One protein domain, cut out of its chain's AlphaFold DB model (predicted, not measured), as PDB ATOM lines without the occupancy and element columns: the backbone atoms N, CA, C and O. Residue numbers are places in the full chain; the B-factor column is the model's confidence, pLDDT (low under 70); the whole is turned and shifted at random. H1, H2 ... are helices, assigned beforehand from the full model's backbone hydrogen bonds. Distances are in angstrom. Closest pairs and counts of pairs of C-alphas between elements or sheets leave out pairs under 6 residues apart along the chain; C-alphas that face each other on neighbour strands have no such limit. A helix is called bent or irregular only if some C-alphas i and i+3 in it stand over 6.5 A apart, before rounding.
ATOM      1  N   LEU A   9      67.612 132.350 114.380       56.16
ATOM      2  CA  LEU A   9      67.722 131.245 115.345       56.16
ATOM      3  C   LEU A   9      69.059 131.218 116.107       56.16
ATOM      4  O   LEU A   9      69.164 130.577 117.161       56.16
ATOM      5  N   LEU A  10      70.080 131.909 115.598       56.34
ATOM      6  CA  LEU A  10      71.396 132.034 116.232       56.34
ATOM      7  C   LEU A  10      71.371 132.778 117.583       56.34
ATOM      8  O   LEU A  10      71.904 132.225 118.552       56.34
ATOM      9  N   PRO A  11      70.742 133.967 117.724       58.84
ATOM     10  CA  PRO A  11      70.747 134.696 118.996       58.84
ATOM     11  C   PRO A  11      69.988 133.954 120.108       58.84
ATOM     12  O   PRO A  11      70.405 133.972 121.267       58.84
ATOM     13  N   VAL A  12      68.926 133.218 119.762       61.16
ATOM     14  CA  VAL A  12      68.113 132.457 120.727       61.16
ATOM     15  C   VAL A  12      68.862 131.229 121.258       61.16
ATOM     16  O   VAL A  12      68.859 130.968 122.465       61.16
ATOM     17  N   LYS A  13      69.565 130.487 120.387       62.47
ATOM     18  CA  LYS A  13      70.405 129.353 120.817       62.47
ATOM     19  C   LYS A  13      71.577 129.809 121.689       62.47
ATOM     20  O   LYS A  13      71.847 129.176 122.710       62.47
ATOM     21  N   MET A  14      72.216 130.925 121.332       61.31
ATOM     22  CA  MET A  14      73.297 131.530 122.117       61.31
ATOM     23  C   MET A  14      72.821 131.947 123.515       61.31
ATOM     24  O   MET A  14      73.493 131.660 124.507       61.31
ATOM     25  N   HIS A  15      71.634 132.553 123.629       65.38
ATOM     26  CA  HIS A  15      71.078 132.953 124.922       65.38
ATOM     27  C   HIS A  15      70.764 131.744 125.819       65.38
ATOM     28  O   HIS A  15      71.076 131.770 127.012       65.38
ATOM     29  N   LYS A  16      70.187 130.668 125.266       71.44
ATOM     30  CA  LYS A  16      69.863 129.446 126.026       71.44
ATOM     31  C   LYS A  16      71.115 128.688 126.485       71.44
ATOM     32  O   LYS A  16      71.143 128.142 127.589       71.44
ATOM     33  N   ALA A  17      72.162 128.673 125.663       70.75
ATOM     34  CA  ALA A  17      73.455 128.102 126.034       70.75
ATOM     35  C   ALA A  17      74.128 128.915 127.152       70.75
ATOM     36  O   ALA A  17      74.609 128.340 128.129       70.75
ATOM     37  N   ARG A  18      74.090 130.253 127.060       69.94
ATOM     38  CA  ARG A  18      74.671 131.151 128.068       69.94
ATOM     39  C   ARG A  18      73.989 131.011 129.426       69.94
ATOM     40  O   ARG A  18      74.682 130.898 130.432       69.94
ATOM     41  N   THR A  19      72.656 130.953 129.461       75.25
ATOM     42  CA  THR A  19      71.923 130.760 130.720       75.25
ATOM     43  C   THR A  19      72.219 129.393 131.327       75.25
ATOM     44  O   THR A  19      72.539 129.305 132.511       75.25
ATOM     45  N   THR A  20      72.227 128.331 130.519       77.44
ATOM     46  CA  THR A  20      72.541 126.974 130.996       77.44
ATOM     47  C   THR A  20      73.951 126.897 131.590       77.44
ATOM     48  O   THR A  20      74.124 126.345 132.673       77.44
ATOM     49  N   LEU A  21      74.946 127.523 130.951       78.56
ATOM     50  CA  LEU A  21      76.313 127.594 131.474       78.56
ATOM     51  C   LEU A  21      76.375 128.340 132.817       78.56
ATOM     52  O   LEU A  21      77.040 127.882 133.744       78.56
ATOM     53  N   THR A  22      75.654 129.459 132.953       77.31
ATOM     54  CA  THR A  22      75.616 130.214 134.217       77.31
ATOM     55  C   THR A  22      74.965 129.429 135.352       77.31
ATOM     56  O   THR A  22      75.477 129.457 136.468       77.31
ATOM     57  N   TYR A  23      73.898 128.668 135.077       75.06
ATOM     58  CA  TYR A  23      73.275 127.803 136.081       75.06
ATOM     59  C   TYR A  23      74.204 126.662 136.504       75.06
ATOM     60  O   TYR A  23      74.325 126.395 137.697       75.06
ATOM     61  N   GLN A  24      74.904 126.033 135.556       78.94
ATOM     62  CA  GLN A  24      75.861 124.960 135.852       78.94
ATOM     63  C   GLN A  24      77.054 125.467 136.675       78.94
ATOM     64  O   GLN A  24      77.415 124.853 137.676       78.94
ATOM     65  N   LEU A  25      77.618 126.626 136.321       77.38
ATOM     66  CA  LEU A  25      78.689 127.265 137.093       77.38
ATOM     67  C   LEU A  25      78.230 127.651 138.503       77.38
ATOM     68  O   LEU A  25      78.965 127.449 139.470       77.38
ATOM     69  N   HIS A  26      77.014 128.181 138.640       79.81
ATOM     70  CA  HIS A  26      76.466 128.548 139.942       79.81
ATOM     71  C   HIS A  26      76.208 127.316 140.821       79.81
ATOM     72  O   HIS A  26      76.590 127.311 141.990       79.81
ATOM     73  N   ALA A  27      75.640 126.246 140.254       78.38
ATOM     74  CA  ALA A  27      75.418 124.982 140.952       78.38
ATOM     75  C   ALA A  27      76.738 124.323 141.390       78.38
ATOM     76  O   ALA A  27      76.853 123.884 142.537       78.38
ATOM     77  N   ALA A  28      77.757 124.319 140.522       78.69
ATOM     78  CA  ALA A  28      79.090 123.819 140.851       78.69
ATOM     79  C   ALA A  28      79.743 124.628 141.986       78.69
ATOM     80  O   ALA A  28      80.275 124.045 142.928       78.69
ATOM     81  N   ASN A  29      79.635 125.960 141.955       82.12
ATOM     82  CA  ASN A  29      80.175 126.832 143.000       82.12
ATOM     83  C   ASN A  29      79.471 126.619 144.357       82.12
ATOM     84  O   ASN A  29      80.129 126.524 145.393       82.12
ATOM     85  N   ILE A  30      78.139 126.468 144.367       77.69
ATOM     86  CA  ILE A  30      77.385 126.150 145.592       77.69
ATOM     87  C   ILE A  30      77.813 124.788 146.149       77.69
ATOM     88  O   ILE A  30      78.101 124.693 147.341       77.69
ATOM     89  N   SER A  31      77.900 123.759 145.301       74.44
ATOM     90  CA  SER A  31      78.316 122.412 145.714       74.44
ATOM     91  C   SER A  31      79.751 122.384 146.255       74.44
ATOM     92  O   SER A  31      80.033 121.742 147.266       74.44
ATOM     93  N   GLN A  32      80.664 123.140 145.642       69.88
ATOM     94  CA  GLN A  32      82.037 123.261 146.122       69.88
ATOM     95  C   GLN A  32      82.102 124.002 147.468       69.88
ATOM     96  O   GLN A  32      82.816 123.580 148.378       69.88
ATOM     97  N   LYS A  33      81.311 125.067 147.644       73.25
ATOM     98  CA  LYS A  33      81.236 125.820 148.904       73.25
ATOM     99  C   LYS A  33      80.670 124.978 150.053       73.25
ATOM    100  O   LYS A  33      81.200 125.044 151.164       73.25
ATOM    101  N   THR A  34      79.628 124.179 149.812       72.06
ATOM    102  CA  THR A  34      79.041 123.296 150.836       72.06
ATOM    103  C   THR A  34      79.977 122.146 151.211       72.06
ATOM    104  O   THR A  34      80.127 121.844 152.398       72.06
ATOM    105  N   ASN A  35      80.683 121.556 150.239       70.81
ATOM    106  CA  ASN A  35      81.713 120.548 150.508       70.81
ATOM    107  C   ASN A  35      82.871 121.115 151.341       70.81
ATOM    108  O   ASN A  35      83.276 120.502 152.326       70.81
ATOM    109  N   ASN A  36      83.349 122.320 151.027       72.25
ATOM    110  CA  ASN A  36      84.423 122.947 151.800       72.25
ATOM    111  C   ASN A  36      83.992 123.254 153.245       72.25
ATOM    112  O   ASN A  36      84.743 122.981 154.176       72.25
ATOM    113  N   HIS A  37      82.771 123.759 153.450       70.06
ATOM    114  CA  HIS A  37      82.248 124.063 154.787       70.06
ATOM    115  C   HIS A  37      82.033 122.809 155.653       70.06
ATOM    116  O   HIS A  37      82.229 122.825 156.867       70.06
ATOM    117  N   THR A  38      81.612 121.700 155.044       73.06
ATOM    118  CA  THR A  38      81.460 120.427 155.767       73.06
ATOM    119  C   THR A  38      82.811 119.793 156.095       73.06
ATOM    120  O   THR A  38      82.954 119.193 157.163       73.06
ATOM    121  N   LEU A  39      83.812 119.957 155.227       75.00
ATOM    122  CA  LEU A  39      85.178 119.497 155.468       75.00
ATOM    123  C   LEU A  39      85.820 120.228 156.658       75.00
ATOM    124  O   LEU A  39      86.326 119.572 157.567       75.00
ATOM    125  N   THR A  40      85.741 121.561 156.703       71.75
ATOM    126  CA  THR A  40      86.332 122.364 157.790       71.75
ATOM    127  C   THR A  40      85.719 122.027 159.149       71.75
ATOM    128  O   THR A  40      86.446 121.761 160.105       71.75
ATOM    129  N   HIS A  41      84.391 121.901 159.237       72.69
ATOM    130  CA  HIS A  41      83.722 121.485 160.476       72.69
ATOM    131  C   HIS A  41      84.176 120.106 160.975       72.69
ATOM    132  O   HIS A  41      84.400 119.923 162.175       72.69
ATOM    133  N   LYS A  42      84.334 119.134 160.065       77.44
ATOM    134  CA  LYS A  42      84.849 117.802 160.415       77.44
ATOM    135  C   LYS A  42      86.283 117.883 160.942       77.44
ATOM    136  O   LYS A  42      86.588 117.249 161.947       77.44
ATOM    137  N   MET A  43      87.144 118.686 160.316       72.88
ATOM    138  CA  MET A  43      88.541 118.857 160.738       72.88
ATOM    139  C   MET A  43      88.663 119.506 162.124       72.88
ATOM    140  O   MET A  43      89.451 119.036 162.947       72.88
ATOM    141  N   VAL A  44      87.842 120.518 162.425       74.88
ATOM    142  CA  VAL A  44      87.795 121.157 163.754       74.88
ATOM    143  C   VAL A  44      87.354 120.167 164.834       74.88
ATOM    144  O   VAL A  44      87.991 120.079 165.884       74.88
ATOM    145  N   LEU A  45      86.304 119.380 164.573       77.94
ATOM    146  CA  LEU A  45      85.835 118.353 165.510       77.94
ATOM    147  C   LEU A  45      86.913 117.298 165.784       77.94
ATOM    148  O   LEU A  45      87.176 116.989 166.945       77.94
ATOM    149  N   ILE A  46      87.580 116.795 164.740       80.31
ATOM    150  CA  ILE A  46      88.672 115.819 164.876       80.31
ATOM    151  C   ILE A  46      89.826 116.406 165.700       80.31
ATOM    152  O   ILE A  46      90.324 115.749 166.613       80.31
ATOM    153  N   SER A  47      90.224 117.654 165.431       75.62
ATOM    154  CA  SER A  47      91.283 118.334 166.184       75.62
ATOM    155  C   SER A  47      90.934 118.492 167.669       75.62
ATOM    156  O   SER A  47      91.787 118.249 168.527       75.62
ATOM    157  N   ASN A  48      89.686 118.839 167.992       78.69
ATOM    158  CA  ASN A  48      89.234 118.992 169.376       78.69
ATOM    159  C   ASN A  48      89.191 117.648 170.116       78.69
ATOM    160  O   ASN A  48      89.673 117.565 171.245       78.69
ATOM    161  N   ILE A  49      88.679 116.589 169.474       81.69
ATOM    162  CA  ILE A  49      88.672 115.230 170.041       81.69
ATOM    163  C   ILE A  49      90.105 114.767 170.313       81.69
ATOM    164  O   ILE A  49      90.402 114.260 171.392       81.69
ATOM    165  N   LEU A  50      91.018 114.985 169.368       81.06
ATOM    166  CA  LEU A  50      92.413 114.603 169.535       81.06
ATOM    167  C   LEU A  50      93.101 115.396 170.656       81.06
ATOM    168  O   LEU A  50      93.806 114.814 171.475       81.06
ATOM    169  N   THR A  51      92.848 116.701 170.746       79.69
ATOM    170  CA  THR A  51      93.359 117.539 171.845       79.69
ATOM    171  C   THR A  51      92.813 117.074 173.200       79.69
ATOM    172  O   THR A  51      93.545 117.058 174.191       79.69
ATOM    173  N   LEU A  52      91.554 116.624 173.259       81.31
ATOM    174  CA  LEU A  52      90.966 116.042 174.465       81.31
ATOM    175  C   LEU A  52      91.667 114.732 174.857       81.31
ATOM    176  O   LEU A  52      91.993 114.548 176.027       81.31
ATOM    177  N   LEU A  53      91.967 113.858 173.889       82.94
ATOM    178  CA  LEU A  53      92.723 112.622 174.127       82.94
ATOM    179  C   LEU A  53      94.141 112.907 174.638       82.94
ATOM    180  O   LEU A  53      94.585 112.277 175.594       82.94
ATOM    181  N   VAL A  54      94.831 113.891 174.058       81.75
ATOM    182  CA  VAL A  54      96.152 114.361 174.518       81.75
ATOM    183  C   VAL A  54      96.076 114.919 175.941       81.75
ATOM    184  O   VAL A  54      96.943 114.646 176.773       81.75
ATOM    185  N   THR A  55      95.013 115.657 176.259       82.31
ATOM    186  CA  THR A  55      94.778 116.185 177.611       82.31
ATOM    187  C   THR A  55      94.529 115.051 178.609       82.31
ATOM    188  O   THR A  55      95.125 115.041 179.685       82.31
ATOM    189  N   ALA A  56      93.726 114.048 178.239       81.94
ATOM    190  CA  ALA A  56      93.475 112.865 179.060       81.94
ATOM    191  C   ALA A  56      94.750 112.032 179.280       81.94
ATOM    192  O   ALA A  56      95.032 111.635 180.409       81.94
ATOM    193  N   ALA A  57      95.562 111.833 178.237       78.19
ATOM    194  CA  ALA A  57      96.860 111.165 178.336       78.19
ATOM    195  C   ALA A  57      97.838 111.936 179.240       78.19
ATOM    196  O   ALA A  57      98.544 111.331 180.046       78.19
ATOM    197  N   SER A  58      97.834 113.273 179.170       79.50
ATOM    198  CA  SER A  58      98.610 114.117 180.089       79.50
ATOM    199  C   SER A  58      98.130 113.934 181.534       79.50
ATOM    200  O   SER A  58      98.945 113.786 182.440       79.50
ATOM    201  N   GLY A  59      96.813 113.866 181.758       78.56
ATOM    202  CA  GLY A  59      96.228 113.610 183.079       78.56
ATOM    203  C   GLY A  59      96.598 112.239 183.634       78.56
ATOM    204  O   GLY A  59      96.943 112.119 184.807       78.56
ATOM    205  N   TYR A  60      96.616 111.222 182.774       81.12
ATOM    206  CA  TYR A  60      97.083 109.883 183.117       81.12
ATOM    207  C   TYR A  60      98.561 109.879 183.539       81.12
ATOM    208  O   TYR A  60      98.903 109.321 184.583       81.12
ATOM    209  N   ALA A  61      99.432 110.562 182.788       78.62
ATOM    210  CA  ALA A  61     100.852 110.687 183.124       78.62
ATOM    211  C   ALA A  61     101.076 111.408 184.468       78.62
ATOM    212  O   ALA A  61     101.906 110.983 185.275       78.62
ATOM    213  N   VAL A  62     100.298 112.462 184.738       82.12
ATOM    214  CA  VAL A  62     100.306 113.190 186.018       82.12
ATOM    215  C   VAL A  62      99.837 112.295 187.164       82.12
ATOM    216  O   VAL A  62     100.481 112.278 188.211       82.12
ATOM    217  N   TYR A  63      98.763 111.524 186.974       82.19
ATOM    218  CA  TYR A  63      98.240 110.609 187.990       82.19
ATOM    219  C   TYR A  63      99.272 109.549 188.393       82.19
ATOM    220  O   TYR A  63      99.551 109.384 189.580       82.19
ATOM    221  N   PHE A  64      99.896 108.880 187.418       76.38
ATOM    222  CA  PHE A  64     100.933 107.881 187.696       76.38
ATOM    223  C   PHE A  64     102.164 108.494 188.364       76.38
ATOM    224  O   PHE A  64     102.663 107.947 189.346       76.38
ATOM    225  N   SER A  65     102.596 109.668 187.901       76.06
ATOM    226  CA  SER A  65     103.704 110.399 188.521       76.06
ATOM    227  C   SER A  65     103.395 110.782 189.976       76.06
ATOM    228  O   SER A  65     104.241 110.634 190.856       76.06
ATOM    229  N   ALA A  66     102.166 111.221 190.265       78.12
ATOM    230  CA  ALA A  66     101.730 111.554 191.621       78.12
ATOM    231  C   ALA A  66     101.724 110.327 192.547       78.12
ATOM    232  O   ALA A  66     102.085 110.439 193.716       78.12
ATOM    233  N   GLN A  67     101.372 109.149 192.022       77.12
ATOM    234  CA  GLN A  67     101.430 107.885 192.762       77.12
ATOM    235  C   GLN A  67     102.864 107.370 192.955       77.12
ATOM    236  O   GLN A  67     103.148 106.708 193.956       77.12
ATOM    237  N   SER A  68     103.784 107.660 192.031       71.62
ATOM    238  CA  SER A  68     105.178 107.218 192.139       71.62
ATOM    239  C   SER A  68     106.008 108.074 193.096       71.62
ATOM    240  O   SER A  68     106.902 107.537 193.747       71.62
ATOM    241  N   ILE A  69     105.712 109.375 193.235       76.06
ATOM    242  CA  ILE A  69     106.430 110.296 194.141       76.06
ATOM    243  C   ILE A  69     106.555 109.750 195.578       76.06
ATOM    244  O   ILE A  69     107.682 109.672 196.065       76.06
ATOM    245  N   PRO A  70     105.483 109.316 196.270       77.38
ATOM    246  CA  PRO A  70     105.613 108.813 197.639       77.38
ATOM    247  C   PRO A  70     106.396 107.492 197.729       77.38
ATOM    248  O   PRO A  70     107.072 107.248 198.728       77.38
ATOM    249  N   LYS A  71     106.355 106.643 196.691       75.56
ATOM    250  CA  LYS A  71     107.177 105.417 196.631       75.56
ATOM    251  C   LYS A  71     108.660 105.763 196.485       75.56
ATOM    252  O   LYS A  71     109.500 105.203 197.185       75.56
ATOM    253  N   LEU A  72     108.966 106.734 195.624       73.12
ATOM    254  CA  LEU A  72     110.311 107.276 195.442       73.12
ATOM    255  C   LEU A  72     110.823 107.925 196.725       73.12
ATOM    256  O   LEU A  72     111.926 107.602 197.138       73.12
ATOM    257  N   GLN A  73     110.016 108.730 197.422       78.88
ATOM    258  CA  GLN A  73     110.406 109.353 198.694       78.88
ATOM    259  C   GLN A  73     110.854 108.337 199.753       78.88
ATOM    260  O   GLN A  73     111.807 108.596 200.486       78.88
ATOM    261  N   LYS A  74     110.218 107.159 199.825       78.56
ATOM    262  CA  LYS A  74     110.665 106.083 200.727       78.56
ATOM    263  C   LYS A  74     112.055 105.564 200.356       78.56
ATOM    264  O   LYS A  74     112.885 105.359 201.236       78.56
ATOM    265  N   TYR A  75     112.319 105.379 199.064       74.75
ATOM    266  CA  TYR A  75     113.634 104.967 198.570       74.75
ATOM    267  C   TYR A  75     114.695 106.058 198.771       74.75
ATOM    268  O   TYR A  75     115.834 105.758 199.127       74.75
ATOM    269  N   GLU A  76     114.315 107.325 198.596       80.31
ATOM    270  CA  GLU A  76     115.207 108.467 198.774       80.31
ATOM    271  C   GLU A  76     115.793 108.530 200.179       80.31
ATOM    272  O   GLU A  76     116.982 108.775 200.297       80.31
ATOM    273  N   GLN A  77     115.023 108.227 201.229       82.69
ATOM    274  CA  GLN A  77     115.548 108.223 202.603       82.69
ATOM    275  C   GLN A  77     116.703 107.228 202.786       82.69
ATOM    276  O   GLN A  77     117.681 107.508 203.480       82.69
ATOM    277  N   THR A  78     116.611 106.048 202.166       81.06
ATOM    278  CA  THR A  78     117.692 105.054 202.196       81.06
ATOM    279  C   THR A  78     118.857 105.471 201.297       81.06
ATOM    280  O   THR A  78     120.017 105.340 201.687       81.06
ATOM    281  N   ALA A  79     118.564 106.011 200.113       79.75
ATOM    282  CA  ALA A  79     119.572 106.488 199.171       79.75
ATOM    283  C   ALA A  79     120.330 107.728 199.679       79.75
ATOM    284  O   ALA A  79     121.503 107.893 199.362       79.75
ATOM    285  N   GLU A  80     119.699 108.570 200.495       86.06
ATOM    286  CA  GLU A  80     120.291 109.764 201.102       86.06
ATOM    287  C   GLU A  80     121.335 109.386 202.153       86.06
ATOM    288  O   GLU A  80     122.455 109.887 202.102       86.06
ATOM    289  N   LYS A  81     121.047 108.382 202.993       87.94
ATOM    290  CA  LYS A  81     122.059 107.798 203.890       87.94
ATOM    291  C   LYS A  81     123.247 107.229 203.117       87.94
ATOM    292  O   LYS A  81     124.387 107.412 203.518       87.94
ATOM    293  N   ALA A  82     123.012 106.557 201.989       83.00
ATOM    294  CA  ALA A  82     124.104 106.072 201.141       83.00
ATOM    295  C   ALA A  82     124.876 107.218 200.451       83.00
ATOM    296  O   ALA A  82     126.079 107.106 200.213       83.00
ATOM    297  N   ALA A  83     124.199 108.328 200.149       85.94
ATOM    298  CA  ALA A  83     124.771 109.519 199.529       85.94
ATOM    299  C   ALA A  83     125.687 110.323 200.463       85.94
ATOM    300  O   ALA A  83     126.575 111.017 199.967       85.94
ATOM    301  N   GLU A  84     125.514 110.215 201.782       91.44
ATOM    302  CA  GLU A  84     126.426 110.816 202.769       91.44
ATOM    303  C   GLU A  84     127.850 110.258 202.645       91.44
ATOM    304  O   GLU A  84     128.823 110.993 202.793       91.44
ATOM    305  N   TRP A  85     127.969 108.971 202.306       91.06
ATOM    306  CA  TRP A  85     129.246 108.253 202.256       91.06
ATOM    307  C   TRP A  85     129.759 108.018 200.830       91.06
ATOM    308  O   TRP A  85     130.874 107.534 200.647       91.06
ATOM    309  N   SER A  86     128.970 108.353 199.803       88.81
ATOM    310  CA  SER A  86     129.326 108.128 198.400       88.81
ATOM    311  C   SER A  86     128.846 109.254 197.487       88.81
ATOM    312  O   SER A  86     127.647 109.478 197.293       88.81
ATOM    313  N   SER A  87     129.799 109.919 196.829       86.69
ATOM    314  CA  SER A  87     129.524 110.942 195.813       86.69
ATOM    315  C   SER A  87     128.741 110.385 194.616       86.69
ATOM    316  O   SER A  87     127.897 111.084 194.049       86.69
ATOM    317  N   THR A  88     128.950 109.111 194.270       85.81
ATOM    318  CA  THR A  88     128.205 108.412 193.213       85.81
ATOM    319  C   THR A  88     126.737 108.228 193.591       85.81
ATOM    320  O   THR A  88     125.860 108.526 192.780       85.81
ATOM    321  N   ALA A  89     126.452 107.804 194.829       82.50
ATOM    322  CA  ALA A  89     125.078 107.649 195.308       82.50
ATOM    323  C   ALA A  89     124.346 109.000 195.357       82.50
ATOM    324  O   ALA A  89     123.204 109.099 194.906       82.50
ATOM    325  N   LYS A  90     125.032 110.069 195.788       84.75
ATOM    326  CA  LYS A  90     124.495 111.439 195.763       84.75
ATOM    327  C   LYS A  90     124.109 111.891 194.357       84.75
ATOM    328  O   LYS A  90     123.022 112.434 194.158       84.75
ATOM    329  N   LYS A  91     124.982 111.657 193.373       86.56
ATOM    330  CA  LYS A  91     124.695 111.984 191.971       86.56
ATOM    331  C   LYS A  91     123.485 111.205 191.455       86.56
ATOM    332  O   LYS A  91     122.592 111.788 190.854       86.56
ATOM    333  N   GLN A  92     123.418 109.911 191.748       82.75
ATOM    334  CA  GLN A  92     122.332 109.052 191.289       82.75
ATOM    335  C   GLN A  92     120.972 109.433 191.888       82.75
ATOM    336  O   GLN A  92     119.965 109.416 191.173       82.75
ATOM    337  N   LEU A  93     120.948 109.823 193.166       84.06
ATOM    338  CA  LEU A  93     119.767 110.368 193.833       84.06
ATOM    339  C   LEU A  93     119.276 111.638 193.129       84.06
ATOM    340  O   LEU A  93     118.088 111.765 192.830       84.06
ATOM    341  N   TRP A  94     120.197 112.555 192.816       86.06
ATOM    342  CA  TRP A  94     119.836 113.807 192.161       86.06
ATOM    343  C   TRP A  94     119.344 113.566 190.724       86.06
ATOM    344  O   TRP A  94     118.265 114.012 190.344       86.06
ATOM    345  N   ASP A  95     120.039 112.748 189.940       85.19
ATOM    346  CA  ASP A  95     119.593 112.456 188.577       85.19
ATOM    347  C   ASP A  95     118.204 111.773 188.556       85.19
ATOM    348  O   ASP A  95     117.402 112.024 187.654       85.19
ATOM    349  N   THR A  96     117.878 110.951 189.567       83.50
ATOM    350  CA  THR A  96     116.557 110.296 189.682       83.50
ATOM    351  C   THR A  96     115.457 111.330 189.913       83.50
ATOM    352  O   THR A  96     114.477 111.375 189.166       83.50
ATOM    353  N   ARG A  97     115.637 112.195 190.920       83.25
ATOM    354  CA  ARG A  97     114.718 113.299 191.243       83.25
ATOM    355  C   ARG A  97     114.493 114.207 190.040       83.25
ATOM    356  O   ARG A  97     113.353 114.552 189.737       83.25
ATOM    357  N   TYR A  98     115.568 114.562 189.338       85.12
ATOM    358  CA  TYR A  98     115.491 115.425 188.166       85.12
ATOM    359  C   TYR A  98     114.723 114.759 187.018       85.12
ATOM    360  O   TYR A  98     113.843 115.377 186.427       85.12
ATOM    361  N   THR A  99     114.988 113.479 186.747       86.75
ATOM    362  CA  THR A  99     114.331 112.726 185.668       86.75
ATOM    363  C   THR A  99     112.833 112.560 185.904       86.75
ATOM    364  O   THR A  99     112.029 112.843 185.012       86.75
ATOM    365  N   VAL A 100     112.440 112.139 187.107       83.00
ATOM    366  CA  VAL A 100     111.022 111.974 187.462       83.00
ATOM    367  C   VAL A 100     110.323 113.334 187.524       83.00
ATOM    368  O   VAL A 100     109.227 113.491 186.985       83.00
ATOM    369  N   GLY A 101     110.980 114.337 188.114       84.50
ATOM    370  CA  GLY A 101     110.465 115.701 188.199       84.50
ATOM    371  C   GLY A 101     110.237 116.329 186.826       84.50
ATOM    372  O   GLY A 101     109.175 116.900 186.591       84.50
ATOM    373  N   ALA A 102     111.175 116.176 185.890       86.50
ATOM    374  CA  ALA A 102     111.039 116.692 184.530       86.50
ATOM    375  C   ALA A 102     109.835 116.074 183.800       86.50
ATOM    376  O   ALA A 102     109.025 116.807 183.230       86.50
ATOM    377  N   GLY A 103     109.675 114.746 183.872       83.38
ATOM    378  CA  GLY A 103     108.519 114.048 183.298       83.38
ATOM    379  C   GLY A 103     107.190 114.521 183.891       83.38
ATOM    380  O   GLY A 103     106.242 114.803 183.153       83.38
ATOM    381  N   PHE A 104     107.132 114.685 185.215       85.19
ATOM    382  CA  PHE A 104     105.942 115.162 185.918       85.19
ATOM    383  C   PHE A 104     105.575 116.607 185.557       85.19
ATOM    384  O   PHE A 104     104.444 116.876 185.147       85.19
ATOM    385  N   ILE A 105     106.533 117.532 185.671       86.00
ATOM    386  CA  ILE A 105     106.323 118.959 185.393       86.00
ATOM    387  C   ILE A 105     105.916 119.166 183.940       86.00
ATOM    388  O   ILE A 105     104.995 119.933 183.661       86.00
ATOM    389  N   PHE A 106     106.545 118.454 183.007       87.75
ATOM    390  CA  PHE A 106     106.174 118.581 181.608       87.75
ATOM    391  C   PHE A 106     104.803 117.979 181.306       87.75
ATOM    392  O   PHE A 106     104.047 118.553 180.525       87.75
ATOM    393  N   SER A 107     104.431 116.876 181.957       83.75
ATOM    394  CA  SER A 107     103.081 116.315 181.830       83.75
ATOM    395  C   SER A 107     102.015 117.294 182.338       83.75
ATOM    396  O   SER A 107     101.003 117.494 181.669       83.75
ATOM    397  N   LEU A 108     102.264 117.977 183.464       86.12
ATOM    398  CA  LEU A 108     101.402 119.060 183.959       86.12
ATOM    399  C   LEU A 108     101.335 120.234 182.978       86.12
ATOM    400  O   LEU A 108     100.254 120.753 182.700       86.12
ATOM    401  N   PHE A 109     102.479 120.637 182.430       86.88
ATOM    402  CA  PHE A 109     102.546 121.709 181.446       86.88
ATOM    403  C   PHE A 109     101.759 121.351 180.177       86.88
ATOM    404  O   PHE A 109     100.965 122.156 179.696       86.88
ATOM    405  N   SER A 110     101.908 120.126 179.667       84.12
ATOM    406  CA  SER A 110     101.140 119.609 178.530       84.12
ATOM    407  C   SER A 110      99.641 119.557 178.836       84.12
ATOM    408  O   SER A 110      98.843 119.966 177.997       84.12
ATOM    409  N   LEU A 111      99.243 119.146 180.045       84.62
ATOM    410  CA  LEU A 111      97.840 119.146 180.478       84.62
ATOM    411  C   LEU A 111      97.241 120.555 180.474       84.62
ATOM    412  O   LEU A 111      96.163 120.767 179.920       84.62
ATOM    413  N   TYR A 112      97.951 121.522 181.059       85.88
ATOM    414  CA  TYR A 112      97.523 122.919 181.095       85.88
ATOM    415  C   TYR A 112      97.363 123.496 179.684       85.88
ATOM    416  O   TYR A 112      96.374 124.168 179.382       85.88
ATOM    417  N   ASN A 113      98.314 123.194 178.797       84.69
ATOM    418  CA  ASN A 113      98.252 123.622 177.406       84.69
ATOM    419  C   ASN A 113      97.119 122.926 176.641       84.69
ATOM    420  O   ASN A 113      96.384 123.604 175.934       84.69
ATOM    421  N   GLY A 114      96.917 121.618 176.817       79.69
ATOM    422  CA  GLY A 114      95.793 120.882 176.231       79.69
ATOM    423  C   GLY A 114      94.445 121.489 176.618       79.69
ATOM    424  O   GLY A 114      93.626 121.796 175.752       79.69
ATOM    425  N   LEU A 115      94.262 121.793 177.905       81.25
ATOM    426  CA  LEU A 115      93.047 122.432 178.406       81.25
ATOM    427  C   LEU A 115      92.873 123.855 177.850       81.25
ATOM    428  O   LEU A 115      91.782 124.231 177.422       81.25
ATOM    429  N   SER A 116      93.957 124.628 177.777       79.31
ATOM    430  CA  SER A 116      93.954 125.975 177.186       79.31
ATOM    431  C   SER A 116      93.625 125.950 175.689       79.31
ATOM    432  O   SER A 116      92.921 126.832 175.187       79.31
ATOM    433  N   PHE A 117      94.082 124.922 174.968       74.81
ATOM    434  CA  PHE A 117      93.753 124.717 173.560       74.81
ATOM    435  C   PHE A 117      92.271 124.411 173.343       74.81
ATOM    436  O   PHE A 117      91.691 124.911 172.381       74.81
ATOM    437  N   VAL A 118      91.651 123.650 174.245       75.31
ATOM    438  CA  VAL A 118      90.216 123.334 174.179       75.31
ATOM    439  C   VAL A 118      89.349 124.539 174.561       75.31
ATOM    440  O   VAL A 118      88.339 124.784 173.908       75.31
ATOM    441  N   LEU A 119      89.730 125.302 175.593       73.62
ATOM    442  CA  LEU A 119      88.863 126.332 176.183       73.62
ATOM    443  C   LEU A 119      89.031 127.740 175.590       73.62
ATOM    444  O   LEU A 119      88.059 128.487 175.526       73.62
ATOM    445  N   ILE A 120      90.248 128.137 175.196       68.44
ATOM    446  CA  ILE A 120      90.590 129.557 174.952       68.44
ATOM    447  C   ILE A 120      91.022 129.814 173.500       68.44
ATOM    448  O   ILE A 120      91.068 130.960 173.042       68.44
ATOM    449  N   THR A 121      91.358 128.775 172.735       64.25
ATOM    450  CA  THR A 121      92.016 128.976 171.440       64.25
ATOM    451  C   THR A 121      91.085 129.558 170.381       64.25
ATOM    452  O   THR A 121      90.240 128.880 169.803       64.25
ATOM    453  N   SER A 122      91.317 130.834 170.066       60.12
ATOM    454  CA  SER A 122      90.729 131.509 168.914       60.12
ATOM    455  C   SER A 122      91.410 131.058 167.616       60.12
ATOM    456  O   SER A 122      92.641 131.063 167.511       60.12
ATOM    457  N   SER A 123      90.603 130.722 166.606       62.88
ATOM    458  CA  SER A 123      91.050 130.266 165.277       62.88
ATOM    459  C   SER A 123      91.888 131.316 164.512       62.88
ATOM    460  O   SER A 123      92.634 130.987 163.601       62.88
ATOM    461  N   LYS A 124      91.895 132.589 164.939       65.81
ATOM    462  CA  LYS A 124      92.627 133.676 164.254       65.81
ATOM    463  C   LYS A 124      94.162 133.581 164.330       65.81
ATOM    464  O   LYS A 124      94.841 134.280 163.588       65.81
ATOM    465  N   LEU A 125      94.722 132.749 165.214       72.50
ATOM    466  CA  LEU A 125      96.173 132.645 165.452       72.50
ATOM    467  C   LEU A 125      96.739 131.273 165.054       72.50
ATOM    468  O   LEU A 125      97.521 130.671 165.791       72.50
ATOM    469  N   VAL A 126      96.349 130.786 163.872       72.69
ATOM    470  CA  VAL A 126      96.692 129.450 163.349       72.69
ATOM    471  C   VAL A 126      98.194 129.157 163.406       72.69
ATOM    472  O   VAL A 126      98.595 128.121 163.938       72.69
ATOM    473  N   PHE A 127      99.041 130.077 162.930       76.94
ATOM    474  CA  PHE A 127     100.493 129.867 162.887       76.94
ATOM    475  C   PHE A 127     101.103 129.734 164.286       76.94
ATOM    476  O   PHE A 127     101.855 128.799 164.548       76.94
ATOM    477  N   ARG A 128     100.717 130.617 165.217       82.00
ATOM    478  CA  ARG A 128     101.173 130.563 166.613       82.00
ATOM    479  C   ARG A 128     100.761 129.250 167.273       82.00
ATOM    480  O   ARG A 128     101.583 128.610 167.914       82.00
ATOM    481  N   ASN A 129      99.502 128.847 167.109       78.44
ATOM    482  CA  ASN A 129      98.973 127.639 167.742       78.44
ATOM    483  C   ASN A 129      99.637 126.372 167.170       78.44
ATOM    484  O   ASN A 129      99.940 125.448 167.919       78.44
ATOM    485  N   THR A 130      99.922 126.358 165.865       80.06
ATOM    486  CA  THR A 130     100.653 125.271 165.194       80.06
ATOM    487  C   THR A 130     102.103 125.204 165.678       80.06
ATOM    488  O   THR A 130     102.562 124.142 166.089       80.06
ATOM    489  N   ALA A 131     102.815 126.337 165.696       85.88
ATOM    490  CA  ALA A 131     104.186 126.407 166.196       85.88
ATOM    491  C   ALA A 131     104.276 125.966 167.666       85.88
ATOM    492  O   ALA A 131     105.194 125.242 168.044       85.88
ATOM    493  N   TRP A 132     103.289 126.341 168.482       86.81
ATOM    494  CA  TRP A 132     103.223 125.942 169.884       86.81
ATOM    495  C   TRP A 132     102.956 124.444 170.067       86.81
ATOM    496  O   TRP A 132     103.617 123.805 170.880       86.81
ATOM    497  N   ALA A 133     102.058 123.851 169.272       84.19
ATOM    498  CA  ALA A 133     101.841 122.403 169.269       84.19
ATOM    499  C   ALA A 133     103.116 121.635 168.877       84.19
ATOM    500  O   ALA A 133     103.462 120.642 169.514       84.19
ATOM    501  N   LEU A 134     103.866 122.125 167.883       87.88
ATOM    502  CA  LEU A 134     105.157 121.541 167.508       87.88
ATOM    503  C   LEU A 134     106.204 121.680 168.619       87.88
ATOM    504  O   LEU A 134     106.951 120.736 168.868       87.88
ATOM    505  N   ALA A 135     106.239 122.816 169.320       88.88
ATOM    506  CA  ALA A 135     107.121 123.002 170.470       88.88
ATOM    507  C   ALA A 135     106.794 122.014 171.604       88.88
ATOM    508  O   ALA A 135     107.705 121.423 172.184       88.88
ATOM    509  N   LEU A 136     105.506 121.770 171.877       87.62
ATOM    510  CA  LEU A 136     105.066 120.763 172.848       87.62
ATOM    511  C   LEU A 136     105.447 119.345 172.410       87.62
ATOM    512  O   LEU A 136     105.934 118.574 173.232       87.62
ATOM    513  N   ALA A 137     105.304 119.012 171.123       87.94
ATOM    514  CA  ALA A 137     105.753 117.728 170.586       87.94
ATOM    515  C   ALA A 137     107.270 117.537 170.760       87.94
ATOM    516  O   ALA A 137     107.712 116.501 171.256       87.94
ATOM    517  N   ALA A 138     108.068 118.547 170.403       90.19
ATOM    518  CA  ALA A 138     109.520 118.507 170.547       90.19
ATOM    519  C   ALA A 138     109.948 118.390 172.020       90.19
ATOM    520  O   ALA A 138     110.836 117.599 172.341       90.19
ATOM    521  N   GLY A 139     109.284 119.120 172.922       88.19
ATOM    522  CA  GLY A 139     109.520 119.037 174.364       88.19
ATOM    523  C   GLY A 139     109.192 117.655 174.939       88.19
ATOM    524  O   GLY A 139     110.035 117.067 175.619       88.19
ATOM    525  N   SER A 140     108.023 117.094 174.600       87.25
ATOM    526  CA  SER A 140     107.624 115.736 175.003       87.25
ATOM    527  C   SER A 140     108.646 114.702 174.542       87.25
ATOM    528  O   SER A 140     109.039 113.827 175.313       87.25
ATOM    529  N   TYR A 141     109.097 114.817 173.291       89.69
ATOM    530  CA  TYR A 141     110.073 113.908 172.707       89.69
ATOM    531  C   TYR A 141     111.424 114.006 173.416       89.69
ATOM    532  O   TYR A 141     111.988 112.984 173.806       89.69
ATOM    533  N   GLY A 142     111.913 115.227 173.657       89.69
ATOM    534  CA  GLY A 142     113.165 115.459 174.374       89.69
ATOM    535  C   GLY A 142     113.158 114.857 175.779       89.69
ATOM    536  O   GLY A 142     114.118 114.197 176.174       89.69
ATOM    537  N   ILE A 143     112.054 115.008 176.515       88.06
ATOM    538  CA  ILE A 143     111.931 114.458 177.871       88.06
ATOM    539  C   ILE A 143     111.762 112.941 177.845       88.06
ATOM    540  O   ILE A 143     112.414 112.257 178.630       88.06
ATOM    541  N   SER A 144     110.966 112.391 176.921       87.00
ATOM    542  CA  SER A 144     110.846 110.936 176.745       87.00
ATOM    543  C   SER A 144     112.206 110.295 176.449       87.00
ATOM    544  O   SER A 144     112.594 109.320 177.098       87.00
ATOM    545  N   LEU A 145     112.981 110.886 175.533       89.38
ATOM    546  CA  LEU A 145     114.341 110.444 175.228       89.38
ATOM    547  C   LEU A 145     115.266 110.539 176.440       89.38
ATOM    548  O   LEU A 145     115.992 109.585 176.717       89.38
ATOM    549  N   TYR A 146     115.234 111.657 177.169       87.44
ATOM    550  CA  TYR A 146     116.044 111.843 178.370       87.44
ATOM    551  C   TYR A 146     115.735 110.772 179.426       87.44
ATOM    552  O   TYR A 146     116.648 110.097 179.903       87.44
ATOM    553  N   MET A 147     114.450 110.538 179.719       87.00
ATOM    554  CA  MET A 147     114.014 109.503 180.661       87.00
ATOM    555  C   MET A 147     114.459 108.107 180.212       87.00
ATOM    556  O   MET A 147     115.000 107.345 181.009       87.00
ATOM    557  N   ARG A 148     114.287 107.766 178.929       85.62
ATOM    558  CA  ARG A 148     114.719 106.468 178.381       85.62
ATOM    559  C   ARG A 148     116.223 106.283 178.454       85.62
ATOM    560  O   ARG A 148     116.684 105.238 178.897       85.62
ATOM    561  N   SER A 149     116.987 107.292 178.051       87.06
ATOM    562  CA  SER A 149     118.448 107.254 178.099       87.06
ATOM    563  C   SER A 149     118.957 107.103 179.531       87.06
ATOM    564  O   SER A 149     119.928 106.385 179.772       87.06
ATOM    565  N   TYR A 150     118.298 107.753 180.493       84.81
ATOM    566  CA  TYR A 150     118.627 107.617 181.905       84.81
ATOM    567  C   TYR A 150     118.384 106.190 182.413       84.81
ATOM    568  O   TYR A 150     119.276 105.594 183.023       84.81
ATOM    569  N   TRP A 151     117.209 105.622 182.126       82.62
ATOM    570  CA  TRP A 151     116.819 104.304 182.630       82.62
ATOM    571  C   TRP A 151     117.462 103.130 181.884       82.62
ATOM    572  O   TRP A 151     117.757 102.122 182.517       82.62
ATOM    573  N   ASN A 152     117.764 103.255 180.588       83.00
ATOM    574  CA  ASN A 152     118.429 102.201 179.806       83.00
ATOM    575  C   ASN A 152     119.788 101.792 180.385       83.00
ATOM    576  O   ASN A 152     120.212 100.652 180.230       83.00
ATOM    577  N   ASN A 153     120.465 102.717 181.065       74.56
ATOM    578  CA  ASN A 153     121.771 102.479 181.670       74.56
ATOM    579  C   ASN A 153     121.681 102.008 183.131       74.56
ATOM    580  O   ASN A 153     122.704 101.936 183.815       74.56
ATOM    581  N   LYS A 154     120.477 101.718 183.647       74.81
ATOM    582  CA  LYS A 154     120.270 101.281 185.033       74.81
ATOM    583  C   LYS A 154     119.628  99.901 185.085       74.81
ATOM    584  O   LYS A 154     118.533  99.683 184.580       74.81
ATOM    585  N   ALA A 155     120.314  98.968 185.738       68.00
ATOM    586  CA  ALA A 155     119.777  97.642 186.004       68.00
ATOM    587  C   ALA A 155     118.736  97.692 187.134       68.00
ATOM    588  O   ALA A 155     118.895  98.438 188.103       68.00
ATOM    589  N   LYS A 156     117.690  96.863 187.026       74.19
ATOM    590  CA  LYS A 156     116.771  96.594 188.142       74.19
ATOM    591  C   LYS A 156     117.555  95.923 189.266       74.19
ATOM    592  O   LYS A 156     118.293  94.971 189.015       74.19
ATOM    593  N   ILE A 157     117.401  96.413 190.491       71.56
ATOM    594  CA  ILE A 157     118.174  95.916 191.633       71.56
ATOM    595  C   ILE A 157     117.320  94.878 192.373       71.56
ATOM    596  O   ILE A 157     116.203  95.211 192.787       71.56
ATOM    597  N   PRO A 158     117.784  93.626 192.538       58.25
ATOM    598  CA  PRO A 158     117.055  92.638 193.327       58.25
ATOM    599  C   PRO A 158     116.907  93.128 194.779       58.25
ATOM    600  O   PRO A 158     117.804  93.774 195.307       58.25
ATOM    601  N   MET A 159     115.769  92.827 195.416       68.75
ATOM    602  CA  MET A 159     115.396  93.228 196.792       68.75
ATOM    603  C   MET A 159     114.942  94.686 197.004       68.75
ATOM    604  O   MET A 159     114.527  95.032 198.106       68.75
ATOM    605  N   LEU A 160     114.934  95.530 195.966       73.75
ATOM    606  CA  LEU A 160     114.369  96.887 196.020       73.75
ATOM    607  C   LEU A 160     113.098  96.988 195.162       73.75
ATOM    608  O   LEU A 160     113.064  97.681 194.145       73.75
ATOM    609  N   GLU A 161     112.042  96.274 195.557       75.56
ATOM    610  CA  GLU A 161     110.788  96.199 194.787       75.56
ATOM    611  C   GLU A 161     110.151  97.568 194.522       75.56
ATOM    612  O   GLU A 161     109.751  97.840 193.393       75.56
ATOM    613  N   GLU A 162     110.113  98.457 195.517       72.00
ATOM    614  CA  GLU A 162     109.550  99.808 195.357       72.00
ATOM    615  C   GLU A 162     110.368 100.670 194.382       72.00
ATOM    616  O   GLU A 162     109.803 101.434 193.600       72.00
ATOM    617  N   TYR A 163     111.694 100.503 194.358       71.00
ATOM    618  CA  TYR A 163     112.563 101.174 193.387       71.00
ATOM    619  C   TYR A 163     112.320 100.643 191.973       71.00
ATOM    620  O   TYR A 163     112.143 101.413 191.031       71.00
ATOM    621  N   ASN A 164     112.235  99.320 191.824       78.75
ATOM    622  CA  ASN A 164     111.935  98.693 190.539       78.75
ATOM    623  C   ASN A 164     110.542  99.091 190.028       78.75
ATOM    624  O   ASN A 164     110.375  99.312 188.828       78.75
ATOM    625  N   ARG A 165     109.567  99.244 190.930       76.62
ATOM    626  CA  ARG A 165     108.231  99.759 190.614       76.62
ATOM    627  C   ARG A 165     108.279 101.225 190.183       76.62
ATOM    628  O   ARG A 165     107.616 101.581 189.220       76.62
ATOM    629  N   ALA A 166     109.107 102.058 190.811       72.62
ATOM    630  CA  ALA A 166     109.305 103.446 190.388       72.62
ATOM    631  C   ALA A 166     109.973 103.573 189.002       72.62
ATOM    632  O   ALA A 166     109.616 104.466 188.228       72.62
ATOM    633  N   ILE A 167     110.905 102.674 188.660       75.62
ATOM    634  CA  ILE A 167     111.482 102.575 187.304       75.62
ATOM    635  C   ILE A 167     110.389 102.236 186.285       75.62
ATOM    636  O   ILE A 167     110.319 102.824 185.202       75.62
ATOM    637  N   GLU A 168     109.531 101.278 186.628       81.56
ATOM    638  CA  GLU A 168     108.435 100.844 185.769       81.56
ATOM    639  C   GLU A 168     107.391 101.952 185.575       81.56
ATOM    640  O   GLU A 168     107.060 102.271 184.431       81.56
ATOM    641  N   ASP A 169     106.976 102.613 186.659       79.00
ATOM    642  CA  ASP A 169     106.085 103.779 186.637       79.00
ATOM    643  C   ASP A 169     106.688 104.896 185.751       79.00
ATOM    644  O   ASP A 169     106.023 105.426 184.859       79.00
ATOM    645  N   SER A 170     107.986 105.188 185.889       77.62
ATOM    646  CA  SER A 170     108.687 106.190 185.062       77.62
ATOM    647  C   SER A 170     108.745 105.811 183.578       77.62
ATOM    648  O   SER A 170     108.676 106.673 182.698       77.62
ATOM    649  N   THR A 171     108.842 104.518 183.272       81.25
ATOM    650  CA  THR A 171     108.806 104.016 181.892       81.25
ATOM    651  C   THR A 171     107.413 104.184 181.285       81.25
ATOM    652  O   THR A 171     107.290 104.513 180.103       81.25
ATOM    653  N   GLN A 172     106.352 103.998 182.078       82.31
ATOM    654  CA  GLN A 172     104.985 104.283 181.641       82.31
ATOM    655  C   GLN A 172     104.784 105.776 181.360       82.31
ATOM    656  O   GLN A 172     104.196 106.114 180.334       82.31
ATOM    657  N   VAL A 173     105.348 106.666 182.184       80.69
ATOM    658  CA  VAL A 173     105.341 108.119 181.926       80.69
ATOM    659  C   VAL A 173     106.042 108.451 180.605       80.69
ATOM    660  O   VAL A 173     105.489 109.186 179.792       80.69
ATOM    661  N   ALA A 174     107.203 107.851 180.320       83.56
ATOM    662  CA  ALA A 174     107.885 108.038 179.035       83.56
ATOM    663  C   ALA A 174     107.047 107.543 177.838       83.56
ATOM    664  O   ALA A 174     107.025 108.172 176.783       83.56
ATOM    665  N   LYS A 175     106.313 106.432 177.984       84.56
ATOM    666  CA  LYS A 175     105.366 105.969 176.952       84.56
ATOM    667  C   LYS A 175     104.186 106.928 176.780       84.56
ATOM    668  O   LYS A 175     103.774 107.176 175.652       84.56
ATOM    669  N   ALA A 176     103.659 107.488 177.867       81.25
ATOM    670  CA  ALA A 176     102.606 108.495 177.792       81.25
ATOM    671  C   ALA A 176     103.102 109.769 177.085       81.25
ATOM    672  O   ALA A 176     102.390 110.309 176.242       81.25
ATOM    673  N   LEU A 177     104.345 110.196 177.340       83.69
ATOM    674  CA  LEU A 177     104.985 111.301 176.621       83.69
ATOM    675  C   LEU A 177     105.104 111.025 175.115       83.69
ATOM    676  O   LEU A 177     104.823 111.922 174.329       83.69
ATOM    677  N   ASP A 178     105.421 109.801 174.687       85.38
ATOM    678  CA  ASP A 178     105.403 109.443 173.258       85.38
ATOM    679  C   ASP A 178     104.007 109.578 172.633       85.38
ATOM    680  O   ASP A 178     103.868 110.077 171.516       85.38
ATOM    681  N   VAL A 179     102.956 109.182 173.357       83.00
ATOM    682  CA  VAL A 179     101.570 109.398 172.908       83.00
ATOM    683  C   VAL A 179     101.277 110.893 172.778       83.00
ATOM    684  O   VAL A 179     100.624 111.305 171.817       83.00
ATOM    685  N   LEU A 180     101.805 111.724 173.684       80.50
ATOM    686  CA  LEU A 180     101.715 113.182 173.572       80.50
ATOM    687  C   LEU A 180     102.449 113.699 172.331       80.50
ATOM    688  O   LEU A 180     101.895 114.544 171.633       80.50
ATOM    689  N   VAL A 181     103.644 113.185 172.007       85.06
ATOM    690  CA  VAL A 181     104.366 113.539 170.767       85.06
ATOM    691  C   VAL A 181     103.490 113.272 169.548       85.06
ATOM    692  O   VAL A 181     103.278 114.173 168.739       85.06
ATOM    693  N   LEU A 182     102.949 112.056 169.432       85.31
ATOM    694  CA  LEU A 182     102.091 111.671 168.309       85.31
ATOM    695  C   LEU A 182     100.832 112.539 168.242       85.31
ATOM    696  O   LEU A 182     100.468 113.023 167.171       85.31
ATOM    697  N   GLY A 183     100.193 112.785 169.384       82.38
ATOM    698  CA  GLY A 183      99.003 113.619 169.461       82.38
ATOM    699  C   GLY A 183      99.266 115.052 169.004       82.38
ATOM    700  O   GLY A 183      98.566 115.554 168.126       82.38
ATOM    701  N   TRP A 184     100.311 115.699 169.523       82.25
ATOM    702  CA  TRP A 184     100.673 117.063 169.134       82.25
ATOM    703  C   TRP A 184     101.132 117.164 167.670       82.25
ATOM    704  O   TRP A 184     100.761 118.123 166.987       82.25
ATOM    705  N   LEU A 185     101.852 116.158 167.152       86.69
ATOM    706  CA  LEU A 185     102.254 116.089 165.740       86.69
ATOM    707  C   LEU A 185     101.074 115.956 164.780       86.69
ATOM    708  O   LEU A 185     101.178 116.417 163.650       86.69
ATOM    709  N   VAL A 186      99.966 115.346 165.204       83.25
ATOM    710  CA  VAL A 186      98.750 115.244 164.385       83.25
ATOM    711  C   VAL A 186      97.865 116.487 164.556       83.25
ATOM    712  O   VAL A 186      97.290 116.970 163.580       83.25
ATOM    713  N   VAL A 187      97.803 117.081 165.756       79.31
ATOM    714  CA  VAL A 187      97.068 118.338 166.005       79.31
ATOM    715  C   VAL A 187      97.645 119.507 165.198       79.31
ATOM    716  O   VAL A 187      96.876 120.303 164.660       79.31
ATOM    717  N   ALA A 188      98.972 119.612 165.082       81.81
ATOM    718  CA  ALA A 188      99.638 120.699 164.364       81.81
ATOM    719  C   ALA A 188      99.178 120.852 162.891       81.81
ATOM    720  O   ALA A 188      98.657 121.917 162.548       81.81
ATOM    721  N   PRO A 189      99.276 119.834 162.010       78.50
ATOM    722  CA  PRO A 189      98.798 119.937 160.634       78.50
ATOM    723  C   PRO A 189      97.274 120.079 160.564       78.50
ATOM    724  O   PRO A 189      96.778 120.822 159.722       78.50
ATOM    725  N   LEU A 190      96.515 119.443 161.467       75.62
ATOM    726  CA  LEU A 190      95.057 119.611 161.518       75.62
ATOM    727  C   LEU A 190      94.651 121.068 161.766       75.62
ATOM    728  O   LEU A 190      93.703 121.540 161.144       75.62
ATOM    729  N   LYS A 191      95.369 121.795 162.627       70.81
ATOM    730  CA  LYS A 191      95.138 123.231 162.850       70.81
ATOM    731  C   LYS A 191      95.597 124.073 161.662       70.81
ATOM    732  O   LYS A 191      94.903 125.017 161.304       70.81
ATOM    733  N   LEU A 192      96.715 123.717 161.030       75.81
ATOM    734  CA  LEU A 192      97.235 124.431 159.863       75.81
ATOM    735  C   LEU A 192      96.281 124.365 158.658       75.81
ATOM    736  O   LEU A 192      96.075 125.373 157.988       75.81
ATOM    737  N   PHE A 193      95.706 123.188 158.389       70.69
ATOM    738  CA  PHE A 193      94.872 122.943 157.206       70.69
ATOM    739  C   PHE A 193      93.361 123.014 157.476       70.69
ATOM    740  O   PHE A 193      92.590 123.159 156.531       70.69
ATOM    741  N   GLY A 194      92.927 122.883 158.733       60.69
ATOM    742  CA  GLY A 194      91.510 122.834 159.114       60.69
ATOM    743  C   GLY A 194      90.882 124.170 159.519       60.69
ATOM    744  O   GLY A 194      89.666 124.288 159.391       60.69
ATOM    745  N   VAL A 195      91.707 125.151 159.927       53.16
ATOM    746  CA  VAL A 195      91.346 126.454 160.545       53.16
ATOM    747  C   VAL A 195      90.616 126.343 161.889       53.16
ATOM    748  O   VAL A 195      89.513 125.772 161.960       53.16
TER     749      VAL A 195
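Overview. This is residues 9 to 195 of the 195 residues of an uncharacterized protein of Verticillium longisporum (UniProt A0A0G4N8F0). An elongated bundle of four helices running up and down, with one very long helix, H1, whose first residues, 9 to 38, stick out beyond the bundle as a straight arm. The later part of H1 and then H2, H3 and H4 fold back and forth beside one another. The printed part has 187 residues, with four named helices in the order H1, H2, H3, H4 and no named strand; the class is all helix. The whole is extended, with a radius of gyration of the C-alphas of 26.9 A and spans of 108 by 28 by 26 A.

Arrangement. H1, residues 9 to 85, has a kink of 46 degrees near residue 75. With residues 48 to 84 alone it touches H2, residues 87 to 119, in a hairpin with a shallow tilt of 30 degrees, opposite ways; the closest C-alphas, of Ala 83 and Lys 90, are 4.2 A apart. With residues 40 to 75 alone, H1 touches H4, residues 161 to 194, at 18 degrees, opposite ways; the closest C-alphas are those of Met 43 and Gly 194, 5.2 A. H3, residues 123 to 152, touches H4 in a hairpin at 25 degrees, closest at the C-alphas of Ala 137 and Val 181, 4.4 A. H1 and H3 are apart. Each O i to N i+4 pair is within hydrogen-bond range in H2; the counts are 68 of 73 in H1, 24 of 26 in H3 and 29 of 30 in H4.

Along the chain. H1 begins at C-alpha 9, (67.722, 131.245, 115.345), and is 108.9 A long. H2 is 47.7 A long, H3 41.8 A and H4 48.5 A, ending at C-alpha 194, (91.510, 122.834, 159.114). H3 is irregular: C-alphas 124 and 127 are 8.8 A apart.

Size, cuts and confidence. Without residues 9 to 38, the body spans 63 by 23 by 22 A. The printed part has no cut and no long link. The mean pLDDT of the printed part is 78.8; 19 residues are under 70, among them 9 to 15 and 120 to 124.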